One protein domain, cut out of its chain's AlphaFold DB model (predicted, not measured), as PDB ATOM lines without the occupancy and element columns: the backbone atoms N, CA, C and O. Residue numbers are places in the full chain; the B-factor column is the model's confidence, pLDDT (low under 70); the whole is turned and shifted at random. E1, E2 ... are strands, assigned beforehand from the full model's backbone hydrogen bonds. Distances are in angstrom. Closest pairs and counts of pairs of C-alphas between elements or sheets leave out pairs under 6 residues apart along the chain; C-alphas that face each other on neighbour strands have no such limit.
ATOM      1  N   ALA A  51     362.659 367.246 400.689       84.75
ATOM      2  CA  ALA A  51     363.300 366.626 399.540       84.75
ATOM      3  C   ALA A  51     362.302 366.503 398.383       84.75
ATOM      4  O   ALA A  51     361.155 366.092 398.567       84.75
ATOM      5  N   ILE A  52     362.754 366.866 397.189       86.50
ATOM      6  CA  ILE A  52     362.032 366.668 395.939       86.50
ATOM      7  C   ILE A  52     362.661 365.461 395.253       86.50
ATOM      8  O   ILE A  52     363.869 365.438 395.004       86.50
ATOM      9  N   ALA A  53     361.833 364.463 394.947       85.44
ATOM     10  CA  ALA A  53     362.269 363.283 394.220       85.44
ATOM     11  C   ALA A  53     362.829 363.678 392.846       85.44
ATOM     12  O   ALA A  53     362.173 364.367 392.065       85.44
ATOM     13  N   ASN A  54     364.045 363.217 392.560       84.88
ATOM     14  CA  ASN A  54     364.678 363.351 391.259       84.88
ATOM     15  C   ASN A  54     364.704 361.972 390.575       84.88
ATOM     16  O   ASN A  54     365.431 361.087 391.053       84.88
ATOM     17  N   PRO A  55     363.902 361.766 389.513       84.38
ATOM     18  CA  PRO A  55     363.812 360.487 388.819       84.38
ATOM     19  C   PRO A  55     364.957 360.253 387.823       84.38
ATOM     20  O   PRO A  55     364.976 359.186 387.222       84.38
ATOM     21  N   ALA A  56     365.884 361.208 387.655       84.12
ATOM     22  CA  ALA A  56     366.976 361.101 386.690       84.12
ATOM     23  C   ALA A  56     367.777 359.803 386.879       84.12
ATOM     24  O   ALA A  56     368.285 359.515 387.975       84.12
ATOM     25  N   ALA A  57     367.863 359.027 385.801       84.81
ATOM     26  CA  ALA A  57     368.620 357.790 385.721       84.81
ATOM     27  C   ALA A  57     370.098 358.047 385.383       84.81
ATOM     28  O   ALA A  57     370.518 359.175 385.125       84.81
ATOM     29  N   ALA A  58     370.895 356.977 385.389       85.50
ATOM     30  CA  ALA A  58     372.310 357.061 385.052       85.50
ATOM     31  C   ALA A  58     372.522 357.595 383.625       85.50
ATOM     32  O   ALA A  58     371.936 357.081 382.672       85.50
ATOM     33  N   GLY A  59     373.365 358.616 383.480       85.62
ATOM     34  CA  GLY A  59     373.630 359.314 382.224       85.62
ATOM     35  C   GLY A  59     372.597 360.378 381.842       85.62
ATOM     36  O   GLY A  59     372.795 361.064 380.838       85.62
ATOM     37  N   GLU A  60     371.517 360.553 382.612       90.38
ATOM     38  CA  GLU A  60     370.526 361.597 382.349       90.38
ATOM     39  C   GLU A  60     370.938 362.947 382.958       90.38
ATOM     40  O   GLU A  60     371.552 363.009 384.031       90.38
ATOM     41  N   PRO A  61     370.562 364.072 382.324       83.31
ATOM     42  CA  PRO A  61     370.693 365.382 382.944       83.31
ATOM     43  C   PRO A  61     370.000 365.411 384.308       83.31
ATOM     44  O   PRO A  61     368.818 365.097 384.428       83.31
ATOM     45  N   GLY A  62     370.737 365.814 385.342       80.25
ATOM     46  CA  GLY A  62     370.232 365.804 386.712       80.25
ATOM     47  C   GLY A  62     370.598 364.550 387.505       80.25
ATOM     48  O   GLY A  62     370.318 364.524 388.701       80.25
ATOM     49  N   GLU A  63     371.273 363.550 386.929       86.62
ATOM     50  CA  GLU A  63     371.800 362.417 387.700       86.62
ATOM     51  C   GLU A  63     372.628 362.902 388.905       86.62
ATOM     52  O   GLU A  63     373.497 363.767 388.786       86.62
ATOM     53  N   GLY A  64     372.329 362.361 390.089       82.81
ATOM     54  CA  GLY A  64     373.040 362.666 391.334       82.81
ATOM     55  C   GLY A  64     372.744 364.047 391.937       82.81
ATOM     56  O   GLY A  64     373.212 364.342 393.041       82.81
ATOM     57  N   TRP A  65     371.946 364.884 391.270       87.75
ATOM     58  CA  TRP A  65     371.478 366.145 391.838       87.75
ATOM     59  C   TRP A  65     370.404 365.897 392.894       87.75
ATOM     60  O   TRP A  65     369.491 365.085 392.710       87.75
ATOM     61  N   ARG A  66     370.491 366.637 394.000       86.44
ATOM     62  CA  ARG A  66     369.502 366.606 395.086       86.44
ATOM     63  C   ARG A  66     368.809 367.952 395.198       86.44
ATOM     64  O   ARG A  66     369.471 368.988 395.253       86.44
ATOM     65  N   TYR A  67     367.484 367.921 395.250       88.31
ATOM     66  CA  TYR A  67     366.632 369.104 395.266       88.31
ATOM     67  C   TYR A  67     365.832 369.134 396.555       88.31
ATOM     68  O   TYR A  67     365.251 368.131 396.964       88.31
ATOM     69  N   PHE A  68     365.774 370.302 397.178       89.44
ATOM     70  CA  PHE A  68     364.992 370.532 398.378       89.44
ATOM     71  C   PHE A  68     364.220 371.830 398.226       89.44
ATOM     72  O   PHE A  68     364.773 372.824 397.746       89.44
ATOM     73  N   SER A  69     362.968 371.863 398.668       88.06
ATOM     74  CA  SER A  69     362.186 373.092 398.677       88.06
ATOM     75  C   SER A  69     361.298 373.202 399.899       88.06
ATOM     76  O   SER A  69     360.726 372.235 400.390       88.06
ATOM     77  N   ASP A  70     361.171 374.431 400.363       88.31
ATOM     78  CA  ASP A  70     360.152 374.865 401.293       88.31
ATOM     79  C   ASP A  70     359.312 375.914 400.568       88.31
ATOM     80  O   ASP A  70     359.691 377.087 400.448       88.31
ATOM     81  N   ALA A  71     358.180 375.453 400.036       82.81
ATOM     82  CA  ALA A  71     357.285 376.277 399.239       82.81
ATOM     83  C   ALA A  71     356.699 377.439 400.054       82.81
ATOM     84  O   ALA A  71     356.547 378.537 399.523       82.81
ATOM     85  N   ARG A  72     356.432 377.226 401.352       84.88
ATOM     86  CA  ARG A  72     355.833 378.238 402.237       84.88
ATOM     87  C   ARG A  72     356.789 379.396 402.511       84.88
ATOM     88  O   ARG A  72     356.345 380.530 402.633       84.88
ATOM     89  N   ALA A  73     358.089 379.124 402.606       85.38
ATOM     90  CA  ALA A  73     359.102 380.163 402.793       85.38
ATOM     91  C   ALA A  73     359.756 380.633 401.483       85.38
ATOM     92  O   ALA A  73     360.695 381.432 401.530       85.38
ATOM     93  N   HIS A  74     359.309 380.123 400.329       86.81
ATOM     94  CA  HIS A  74     359.938 380.339 399.024       86.81
ATOM     95  C   HIS A  74     361.444 380.043 399.038       86.81
ATOM     96  O   HIS A  74     362.255 380.824 398.538       86.81
ATOM     97  N   ARG A  75     361.849 378.928 399.652       87.50
ATOM     98  CA  ARG A  75     363.256 378.518 399.720       87.50
ATOM     99  C   ARG A  75     363.499 377.267 398.894       87.50
ATOM    100  O   ARG A  75     362.646 376.384 398.815       87.50
ATOM    101  N   ALA A  76     364.676 377.197 398.285       89.19
ATOM    102  CA  ALA A  76     365.132 376.004 397.582       89.19
ATOM    103  C   ALA A  76     366.630 375.792 397.805       89.19
ATOM    104  O   ALA A  76     367.383 376.761 397.877       89.19
ATOM    105  N   VAL A  77     367.047 374.540 397.931       87.06
ATOM    106  CA  VAL A  77     368.449 374.124 397.935       87.06
ATOM    107  C   VAL A  77     368.612 373.106 396.822       87.06
ATOM    108  O   VAL A  77     367.798 372.197 396.684       87.06
ATOM    109  N   VAL A  78     369.659 373.265 396.027       88.69
ATOM    110  CA  VAL A  78     370.025 372.327 394.968       88.69
ATOM    111  C   VAL A  78     371.476 371.948 395.187       88.69
ATOM    112  O   VAL A  78     372.309 372.837 395.317       88.69
ATOM    113  N   ILE A  79     371.773 370.656 395.268       82.94
ATOM    114  CA  ILE A  79     373.114 370.137 395.540       82.94
ATOM    115  C   ILE A  79     373.554 369.307 394.342       82.94
ATOM    116  O   ILE A  79     372.900 368.318 394.006       82.94
ATOM    117  N   ALA A  80     374.653 369.715 393.723       81.38
ATOM    118  CA  ALA A  80     375.304 368.995 392.647       81.38
ATOM    119  C   ALA A  80     375.997 367.725 393.179       81.38
ATOM    120  O   ALA A  80     376.384 367.672 394.357       81.38
ATOM    121  N   PRO A  81     376.201 366.706 392.327       76.75
ATOM    122  CA  PRO A  81     376.927 365.491 392.698       76.75
ATOM    123  C   PRO A  81     378.316 365.783 393.283       76.75
ATOM    124  O   PRO A  81     378.707 365.179 394.283       76.75
ATOM    125  N   GLN A  82     379.021 366.762 392.709       72.88
ATOM    126  CA  GLN A  82     380.385 367.156 393.069       72.88
ATOM    127  C   GLN A  82     380.446 368.003 394.354       72.88
ATOM    128  O   GLN A  82     381.520 368.214 394.910       72.88
ATOM    129  N   GLY A  83     379.291 368.397 394.907       70.62
ATOM    130  CA  GLY A  83     379.182 369.070 396.202       70.62
ATOM    131  C   GLY A  83     378.961 370.579 396.129       70.62
ATOM    132  O   GLY A  83     378.757 371.197 397.177       70.62
ATOM    133  N   GLU A  84     378.927 371.185 394.939       76.69
ATOM    134  CA  GLU A  84     378.416 372.545 394.783       76.69
ATOM    135  C   GLU A  84     376.959 372.587 395.226       76.69
ATOM    136  O   GLU A  84     376.177 371.667 394.981       76.69
ATOM    137  N   TYR A  85     376.560 373.682 395.859       80.06
ATOM    138  CA  TYR A  85     375.167 373.869 396.208       80.06
ATOM    139  C   TYR A  85     374.704 375.291 395.937       80.06
ATOM    140  O   TYR A  85     375.444 376.280 396.009       80.06
ATOM    141  N   TYR A  86     373.427 375.369 395.614       83.62
ATOM    142  CA  TYR A  86     372.722 376.562 395.212       83.62
ATOM    143  C   TYR A  86     371.578 376.762 396.186       83.62
ATOM    144  O   TYR A  86     370.875 375.818 396.537       83.62
ATOM    145  N   PHE A  87     371.383 377.998 396.623       85.56
ATOM    146  CA  PHE A  87     370.317 378.367 397.537       85.56
ATOM    147  C   PHE A  87     369.440 379.438 396.904       85.56
ATOM    148  O   PHE A  87     369.926 380.403 396.310       85.56
ATOM    149  N   SER A  88     368.133 379.290 397.063       86.12
ATOM    150  CA  SER A  88     367.141 380.287 396.694       86.12
ATOM    151  C   SER A  88     366.366 380.762 397.914       86.12
ATOM    152  O   SER A  88     366.046 379.987 398.813       86.12
ATOM    153  N   ARG A  89     366.019 382.050 397.893       86.62
ATOM    154  CA  ARG A  89     365.045 382.700 398.785       86.62
ATOM    155  C   ARG A  89     363.890 383.313 397.983       86.62
ATOM    156  O   ARG A  89     363.457 384.423 398.282       86.62
ATOM    157  N   GLY A  90     363.505 382.663 396.885       85.19
ATOM    158  CA  GLY A  90     362.403 383.099 396.024       85.19
ATOM    159  C   GLY A  90     362.812 384.112 394.954       85.19
ATOM    160  O   GLY A  90     361.956 384.725 394.333       85.19
ATOM    161  N   LYS A  91     364.120 384.308 394.735       85.12
ATOM    162  CA  LYS A  91     364.681 385.260 393.753       85.12
ATOM    163  C   LYS A  91     365.637 384.581 392.765       85.12
ATOM    164  O   LYS A  91     366.663 385.148 392.402       85.12
ATOM    165  N   GLY A  92     365.329 383.338 392.396       81.19
ATOM    166  CA  GLY A  92     366.210 382.478 391.602       81.19
ATOM    167  C   GLY A  92     367.241 381.728 392.448       81.19
ATOM    168  O   GLY A  92     367.387 381.979 393.651       81.19
ATOM    169  N   LEU A  93     367.909 380.754 391.831       81.31
ATOM    170  CA  LEU A  93     368.985 379.994 392.461       81.31
ATOM    171  C   LEU A  93     370.268 380.814 392.417       81.31
ATOM    172  O   LEU A  93     370.687 381.289 391.365       81.31
ATOM    173  N   ARG A  94     370.894 380.978 393.577       81.00
ATOM    174  CA  ARG A  94     372.216 381.583 393.690       81.00
ATOM    175  C   ARG A  94     373.178 380.494 394.095       81.00
ATOM    176  O   ARG A  94     372.954 379.825 395.103       81.00
ATOM    177  N   GLN A  95     374.232 380.327 393.313       70.69
ATOM    178  CA  GLN A  95     375.327 379.467 393.716       70.69
ATOM    179  C   GLN A  95     375.916 380.024 395.005       70.69
ATOM    180  O   GLN A  95     376.268 381.202 395.081       70.69
ATOM    181  N   VAL A  96     375.950 379.193 396.039       67.81
ATOM    182  CA  VAL A  96     376.583 379.547 397.311       67.81
ATOM    183  C   VAL A  96     378.032 379.054 397.316       67.81
ATOM    184  O   VAL A  96     378.841 379.584 398.070       67.81
ATOM    185  N   MET A  97     378.384 378.113 396.427       59.97
ATOM    186  CA  MET A  97     379.736 377.568 396.305       59.97
ATOM    187  C   MET A  97     380.103 377.203 394.848       59.97
ATOM    188  O   MET A  97     379.431 376.341 394.278       59.97
ATOM    189  N   PRO A  98     381.115 377.859 394.234       51.25
ATOM    190  CA  PRO A  98     381.441 377.684 392.812       51.25
ATOM    191  C   PRO A  98     382.213 376.434 392.355       51.25
ATOM    192  O   PRO A  98     381.998 376.046 391.216       51.25
ATOM    193  N   GLN A  99     383.126 375.849 393.146       53.31
ATOM    194  CA  GLN A  99     384.064 374.805 392.667       53.31
ATOM    195  C   GLN A  99     384.936 374.218 393.806       53.31
ATOM    196  O   GLN A  99     384.957 374.815 394.890       53.31
ATOM    197  N   PRO A 100     385.676 373.104 393.583       52.44
ATOM    198  CA  PRO A 100     386.641 372.556 394.538       52.44
ATOM    199  C   PRO A 100     387.901 373.439 394.613       52.44
ATOM    200  O   PRO A 100     388.501 373.686 393.575       52.44
ATOM    201  N   LEU A 101     388.254 373.869 395.838       48.47
ATOM    202  CA  LEU A 101     389.520 374.486 396.305       48.47
ATOM    203  C   LEU A 101     390.119 375.526 395.328       48.47
ATOM    204  O   LEU A 101     390.778 375.161 394.372       48.47
ATOM    205  N   ASP A 102     389.839 376.827 395.465       50.38
ATOM    206  CA  ASP A 102     390.440 377.682 396.502       50.38
ATOM    207  C   ASP A 102     389.391 378.334 397.418       50.38
ATOM    208  O   ASP A 102     388.933 379.466 397.239       50.38
ATOM    209  N   ALA A 103     388.989 377.606 398.456       45.00
ATOM    210  CA  ALA A 103     387.986 378.056 399.420       45.00
ATOM    211  C   ALA A 103     388.461 379.205 400.340       45.00
ATOM    212  O   ALA A 103     387.665 379.775 401.091       45.00
ATOM    213  N   ALA A 104     389.748 379.565 400.281       45.31
ATOM    214  CA  ALA A 104     390.346 380.621 401.094       45.31
ATOM    215  C   ALA A 104     389.758 382.016 400.801       45.31
ATOM    216  O   ALA A 104     389.701 382.849 401.704       45.31
ATOM    217  N   GLU A 105     389.257 382.266 399.587       47.78
ATOM    218  CA  GLU A 105     388.807 383.607 399.182       47.78
ATOM    219  C   GLU A 105     387.298 383.863 399.341       47.78
ATOM    220  O   GLU A 105     386.854 385.000 399.189       47.78
ATOM    221  N   ARG A 106     386.466 382.851 399.647       49.25
ATOM    222  CA  ARG A 106     384.989 383.009 399.628       49.25
ATOM    223  C   ARG A 106     384.245 382.509 400.869       49.25
ATOM    224  O   ARG A 106     383.051 382.220 400.805       49.25
ATOM    225  N   GLY A 107     384.917 382.468 402.015       57.16
ATOM    226  CA  GLY A 107     384.281 382.338 403.330       57.16
ATOM    227  C   GLY A 107     383.955 380.905 403.747       57.16
ATOM    228  O   GLY A 107     384.348 380.532 404.840       57.16
ATOM    229  N   MET A 108     383.309 380.088 402.903       60.88
ATOM    230  CA  MET A 108     383.020 378.666 403.181       60.88
ATOM    231  C   MET A 108     384.201 377.754 402.809       60.88
ATOM    232  O   MET A 108     384.468 377.554 401.629       60.88
ATOM    233  N   GLN A 109     384.850 377.144 403.799       59.69
ATOM    234  CA  GLN A 109     385.899 376.136 403.649       59.69
ATOM    235  C   GLN A 109     385.316 374.721 403.709       59.69
ATOM    236  O   GLN A 109     384.551 374.395 404.624       59.69
ATOM    237  N   VAL A 110     385.690 373.884 402.736       65.31
ATOM    238  CA  VAL A 110     385.527 372.429 402.842       65.31
ATOM    239  C   VAL A 110     386.378 371.985 404.019       65.31
ATOM    240  O   VAL A 110     387.579 372.243 404.047       65.31
ATOM    241  N   VAL A 111     385.753 371.348 405.001       64.62
ATOM    242  CA  VAL A 111     386.499 370.684 406.063       64.62
ATOM    243  C   VAL A 111     386.766 369.286 405.541       64.62
ATOM    244  O   VAL A 111     385.845 368.472 405.462       64.62
ATOM    245  N   GLU A 112     388.001 369.048 405.096       63.88
ATOM    246  CA  GLU A 112     388.411 367.725 404.640       63.88
ATOM    247  C   GLU A 112     388.141 366.716 405.754       63.88
ATOM    248  O   GLU A 112     388.651 366.823 406.870       63.88
ATOM    249  N   HIS A 113     387.285 365.752 405.444       58.62
ATOM    250  CA  HIS A 113     386.976 364.649 406.326       58.62
ATOM    251  C   HIS A 113     387.255 363.359 405.566       58.62
ATOM    252  O   HIS A 113     386.446 362.901 404.762       58.62
ATOM    253  N   ALA A 114     388.451 362.821 405.782       58.22
ATOM    254  CA  ALA A 114     388.923 361.588 405.170       58.22
ATOM    255  C   ALA A 114     388.660 360.401 406.106       58.22
ATOM    256  O   ALA A 114     389.593 359.727 406.526       58.22
ATOM    257  N   ALA A 115     387.396 360.178 406.468       67.56
ATOM    258  CA  ALA A 115     387.013 358.928 407.113       67.56
ATOM    259  C   ALA A 115     387.139 357.792 406.091       67.56
ATOM    260  O   ALA A 115     386.542 357.848 405.008       67.56
ATOM    261  N   ALA A 116     387.951 356.788 406.414       71.31
ATOM    262  CA  ALA A 116     388.110 355.601 405.589       71.31
ATOM    263  C   ALA A 116     386.841 354.735 405.617       71.31
ATOM    264  O   ALA A 116     385.943 354.920 406.440       71.31
ATOM    265  N   ARG A 117     386.768 353.753 404.710       68.81
ATOM    266  CA  ARG A 117     385.627 352.835 404.660       68.81
ATOM    267  C   ARG A 117     385.439 352.120 406.001       68.81
ATOM    268  O   ARG A 117     386.351 351.439 406.461       68.81
ATOM    269  N   GLY A 118     384.246 352.225 406.578       73.31
ATOM    270  CA  GLY A 118     383.887 351.661 407.879       73.31
ATOM    271  C   GLY A 118     384.205 352.558 409.079       73.31
ATOM    272  O   GLY A 118     383.910 352.163 410.207       73.31
ATOM    273  N   GLU A 119     384.773 353.748 408.872       79.38
ATOM    274  CA  GLU A 119     385.018 354.705 409.949       79.38
ATOM    275  C   GLU A 119     383.793 355.595 410.215       79.38
ATOM    276  O   GLU A 119     383.039 355.937 409.294       79.38
ATOM    277  N   PRO A 120     383.579 356.022 411.473       66.88
ATOM    278  CA  PRO A 120     382.567 357.021 411.787       66.88
ATOM    279  C   PRO A 120     382.792 358.293 410.964       66.88
ATOM    280  O   PRO A 120     383.840 358.922 411.068       66.88
ATOM    281  N   GLY A 121     381.791 358.672 410.170       68.44
ATOM    282  CA  GLY A 121     381.877 359.838 409.290       68.44
ATOM    283  C   GLY A 121     382.177 359.518 407.821       68.44
ATOM    284  O   GLY A 121     382.182 360.442 407.005       68.44
ATOM    285  N   GLU A 122     382.333 358.242 407.436       79.12
ATOM    286  CA  GLU A 122     382.420 357.850 406.020       79.12
ATOM    287  C   GLU A 122     381.253 358.454 405.220       79.12
ATOM    288  O   GLU A 122     380.090 358.325 405.599       79.12
ATOM    289  N   GLY A 123     381.568 359.139 404.114       77.69
ATOM    290  CA  GLY A 123     380.588 359.733 403.195       77.69
ATOM    291  C   GLY A 123     379.950 361.051 403.659       77.69
ATOM    292  O   GLY A 123     379.207 361.671 402.889       77.69
ATOM    293  N   TRP A 124     380.243 361.514 404.878       83.50
ATOM    294  CA  TRP A 124     379.800 362.820 405.355       83.50
ATOM    295  C   TRP A 124     380.602 363.939 404.693       83.50
ATOM    296  O   TRP A 124     381.811 363.842 404.494       83.50
ATOM    297  N   ARG A 125     379.925 365.041 404.368       79.88
ATOM    298  CA  ARG A 125     380.558 366.238 403.801       79.88
ATOM    299  C   ARG A 125     380.321 367.437 404.698       79.88
ATOM    300  O   ARG A 125     379.174 367.729 405.039       79.88
ATOM    301  N   TYR A 126     381.397 368.142 405.034       80.50
ATOM    302  CA  TYR A 126     381.402 369.256 405.974       80.50
ATOM    303  C   TYR A 126     381.888 370.532 405.288       80.50
ATOM    304  O   TYR A 126     382.931 370.554 404.635       80.50
ATOM    305  N   PHE A 127     381.144 371.616 405.475       76.88
ATOM    306  CA  PHE A 127     381.476 372.938 404.957       76.88
ATOM    307  C   PHE A 127     381.274 373.959 406.067       76.88
ATOM    308  O   PHE A 127     380.270 373.904 406.783       76.88
ATOM    309  N   SER A 128     382.193 374.905 406.217       75.19
ATOM    310  CA  SER A 128     382.102 375.918 407.270       75.19
ATOM    311  C   SER A 128     382.562 377.287 406.805       75.19
ATOM    312  O   SER A 128     383.620 377.414 406.210       75.19
ATOM    313  N   ASP A 129     381.778 378.317 407.108       70.75
ATOM    314  CA  ASP A 129     382.141 379.714 406.940       70.75
ATOM    315  C   ASP A 129     382.354 380.316 408.309       70.75
ATOM    316  O   ASP A 129     381.403 380.633 409.035       70.75
ATOM    317  N   VAL A 130     383.627 380.426 408.669       68.31
ATOM    318  CA  VAL A 130     384.049 380.891 409.987       68.31
ATOM    319  C   VAL A 130     383.662 382.357 410.180       68.31
ATOM    320  O   VAL A 130     383.165 382.721 411.248       68.31
ATOM    321  N   GLN A 131     383.797 383.185 409.139       70.06
ATOM    322  CA  GLN A 131     383.496 384.619 409.204       70.06
ATOM    323  C   GLN A 131     382.000 384.861 409.372       70.06
ATOM    324  O   GLN A 131     381.559 385.657 410.202       70.06
ATOM    325  N   ALA A 132     381.192 384.117 408.626       68.25
ATOM    326  CA  ALA A 132     379.750 384.237 408.687       68.25
ATOM    327  C   ALA A 132     379.102 383.376 409.782       68.25
ATOM    328  O   ALA A 132     377.874 383.420 409.922       68.25
ATOM    329  N   ARG A 133     379.911 382.607 410.531       75.19
ATOM    330  CA  ARG A 133     379.513 381.615 411.542       75.19
ATOM    331  C   ARG A 133     378.448 380.657 411.020       75.19
ATOM    332  O   ARG A 133     377.392 380.491 411.633       75.19
ATOM    333  N   ARG A 134     378.684 380.058 409.856       78.19
ATOM    334  CA  ARG A 134     377.759 379.103 409.230       78.19
ATOM    335  C   ARG A 134     378.447 377.772 409.014       78.19
ATOM    336  O   ARG A 134     379.641 377.740 408.760       78.19
ATOM    337  N   ALA A 135     377.693 376.686 409.075       81.69
ATOM    338  CA  ALA A 135     378.183 375.390 408.628       81.69
ATOM    339  C   ALA A 135     377.078 374.628 407.906       81.69
ATOM    340  O   ALA A 135     375.899 374.797 408.214       81.69
ATOM    341  N   VAL A 136     377.471 373.811 406.943       81.88
ATOM    342  CA  VAL A 136     376.616 372.858 406.247       81.88
ATOM    343  C   VAL A 136     377.227 371.485 406.446       81.88
ATOM    344  O   VAL A 136     378.431 371.312 406.267       81.88
ATOM    345  N   VAL A 137     376.393 370.518 406.800       85.44
ATOM    346  CA  VAL A 137     376.798 369.121 406.902       85.44
ATOM    347  C   VAL A 137     375.809 368.282 406.115       85.44
ATOM    348  O   VAL A 137     374.600 368.470 406.238       85.44
ATOM    349  N   ILE A 138     376.323 367.402 405.267       81.69
ATOM    350  CA  ILE A 138     375.519 366.530 404.417       81.69
ATOM    351  C   ILE A 138     375.868 365.089 404.766       81.69
ATOM    352  O   ILE A 138     377.041 364.722 404.679       81.69
ATOM    353  N   SER A 139     374.867 364.293 405.139       81.88
ATOM    354  CA  SER A 139     375.066 362.867 405.405       81.88
ATOM    355  C   SER A 139     375.273 362.073 404.100       81.88
ATOM    356  O   SER A 139     374.942 362.574 403.012       81.88
ATOM    357  N   PRO A 140     375.787 360.835 404.178       78.00
ATOM    358  CA  PRO A 140     375.899 359.931 403.029       78.00
ATOM    359  C   PRO A 140     374.559 359.686 402.327       78.00
ATOM    360  O   PRO A 140     374.484 359.678 401.099       78.00
ATOM    361  N   GLU A 141     373.485 359.566 403.107       78.50
ATOM    362  CA  GLU A 141     372.107 359.364 402.642       78.50
ATOM    363  C   GLU A 141     371.547 360.637 401.998       78.50
ATOM    364  O   GLU A 141     370.663 360.589 401.145       78.50
ATOM    365  N   GLY A 142     372.118 361.786 402.357       76.12
ATOM    366  CA  GLY A 142     371.797 363.092 401.809       76.12
ATOM    367  C   GLY A 142     370.942 363.972 402.699       76.12
ATOM    368  O   GLY A 142     370.411 364.967 402.201       76.12
ATOM    369  N   ASP A 143     370.856 363.655 403.989       82.25
ATOM    370  CA  ASP A 143     370.307 364.570 404.979       82.25
ATOM    371  C   ASP A 143     371.138 365.853 405.003       82.25
ATOM    372  O   ASP A 143     372.370 365.828 405.019       82.25
ATOM    373  N   TYR A 144     370.451 366.988 405.001       82.44
ATOM    374  CA  TYR A 144     371.041 368.314 404.970       82.44
ATOM    375  C   TYR A 144     370.887 368.984 406.331       82.44
ATOM    376  O   TYR A 144     369.778 369.299 406.778       82.44
ATOM    377  N   TYR A 145     372.022 369.258 406.961       85.38
ATOM    378  CA  TYR A 145     372.127 369.974 408.221       85.38
ATOM    379  C   TYR A 145     372.734 371.354 407.991       85.38
ATOM    380  O   TYR A 145     373.713 371.515 407.263       85.38
ATOM    381  N   PHE A 146     372.184 372.360 408.663       84.25
ATOM    382  CA  PHE A 146     372.669 373.732 408.596       84.25
ATOM    383  C   PHE A 146     372.863 374.317 409.991       84.25
ATOM    384  O   PHE A 146     372.055 374.118 410.900       84.25
ATOM    385  N   SER A 147     373.930 375.089 410.145       81.94
ATOM    386  CA  SER A 147     374.256 375.855 411.340       81.94
ATOM    387  C   SER A 147     374.397 377.329 410.990       81.94
ATOM    388  O   SER A 147     374.976 377.696 409.968       81.94
ATOM    389  N   ARG A 148     373.911 378.184 411.894       80.69
ATOM    390  CA  ARG A 148     374.181 379.633 411.939       80.69
ATOM    391  C   ARG A 148     374.965 380.014 413.200       80.69
ATOM    392  O   ARG A 148     374.693 381.046 413.812       80.69
ATOM    393  N   GLY A 149     375.847 379.121 413.649       78.06
ATOM    394  CA  GLY A 149     376.655 379.309 414.854       78.06
ATOM    395  C   GLY A 149     375.941 378.901 416.145       78.06
ATOM    396  O   GLY A 149     376.370 379.291 417.224       78.06
ATOM    397  N   LYS A 150     374.846 378.132 416.050       81.00
ATOM    398  CA  LYS A 150     374.058 377.621 417.189       81.00
ATOM    399  C   LYS A 150     373.778 376.121 417.037       81.00
ATOM    400  O   LYS A 150     372.623 375.698 417.062       81.00
ATOM    401  N   GLY A 151     374.842 375.348 416.823       80.44
ATOM    402  CA  GLY A 151     374.757 373.913 416.539       80.44
ATOM    403  C   GLY A 151     374.210 373.596 415.144       80.44
ATOM    404  O   GLY A 151     373.761 374.482 414.413       80.44
ATOM    405  N   LEU A 152     374.286 372.319 414.768       81.56
ATOM    406  CA  LEU A 152     373.712 371.801 413.529       81.56
ATOM    407  C   LEU A 152     372.225 371.512 413.730       81.56
ATOM    408  O   LEU A 152     371.832 370.932 414.740       81.56
ATOM    409  N   ARG A 153     371.404 371.907 412.759       83.88
ATOM    410  CA  ARG A 153     369.982 371.558 412.705       83.88
ATOM    411  C   ARG A 153     369.694 370.831 411.409       83.88
ATOM    412  O   ARG A 153     370.134 371.297 410.360       83.88
ATOM    413  N   LEU A 154     368.950 369.731 411.486       82.75
ATOM    414  CA  LEU A 154     368.392 369.087 410.303       82.75
ATOM    415  C   LEU A 154     367.455 370.085 409.621       82.75
ATOM    416  O   LEU A 154     366.531 370.603 410.244       82.75
ATOM    417  N   VAL A 155     367.728 370.387 408.359       81.81
ATOM    418  CA  VAL A 155     366.917 371.300 407.548       81.81
ATOM    419  C   VAL A 155     366.170 370.545 406.458       81.81
ATOM    420  O   VAL A 155     365.076 370.973 406.099       81.81
ATOM    421  N   ALA A 156     366.723 369.433 405.969       81.31
ATOM    422  CA  ALA A 156     366.026 368.507 405.087       81.31
ATOM    423  C   ALA A 156     366.501 367.072 405.321       81.31
ATOM    424  O   ALA A 156     367.702 366.853 405.453       81.31
ATOM    425  N   ALA A 157     365.580 366.113 405.320       80.62
ATOM    426  CA  ALA A 157     365.919 364.694 405.318       80.62
ATOM    427  C   ALA A 157     365.892 364.147 403.886       80.62
ATOM    428  O   ALA A 157     364.998 364.500 403.106       80.62
TER     429      ALA A 157
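AT A GLANCE: This is residues 51 to 157 of the 162 residues of an uncharacterized protein of Rubrivivax sp. SCN 71-131 (UniProt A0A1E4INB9). Two antiparallel sheets, flat E1 to E3 and twisted E4 to E8, lie loosely and only partly face to face. There is little regular structure: eight named strands, class all strand, hold 36 of 107 printed residues. The whole is compact, with radius of gyration of the C-alphas 14.1 A and spans of 32, 30 and 26 A.

HOW THE PARTS SIT: Start at E1, residues 66 to 70, E2, 75 to 79, and E3, 85 to 88, a meander of successive antiparallel neighbours; N 68 and O 77 lie within hydrogen-bond range, 2.8 A. E4, 108 to 111, E5, 125 to 129, E6, 134 to 138, E7, 144 to 147, and E8, 153 to 156, form another, with N 127 and O 136 2.8 A apart. The closest C-alphas of E1 and E8, Phe 68 and Ala 156, are 7.1 A apart.

IN THESE COORDINATES: Find E1 beginning at C-alpha 66, (369.502, 366.606, 395.086), and E8 ending at C-alpha 156, (366.026, 368.507, 405.087).

THE WHOLE: The printed part has no cut; links E3 to E4 and E4 to E5 are long; 25 residues have pLDDT under 70, among them residues 96 to 115.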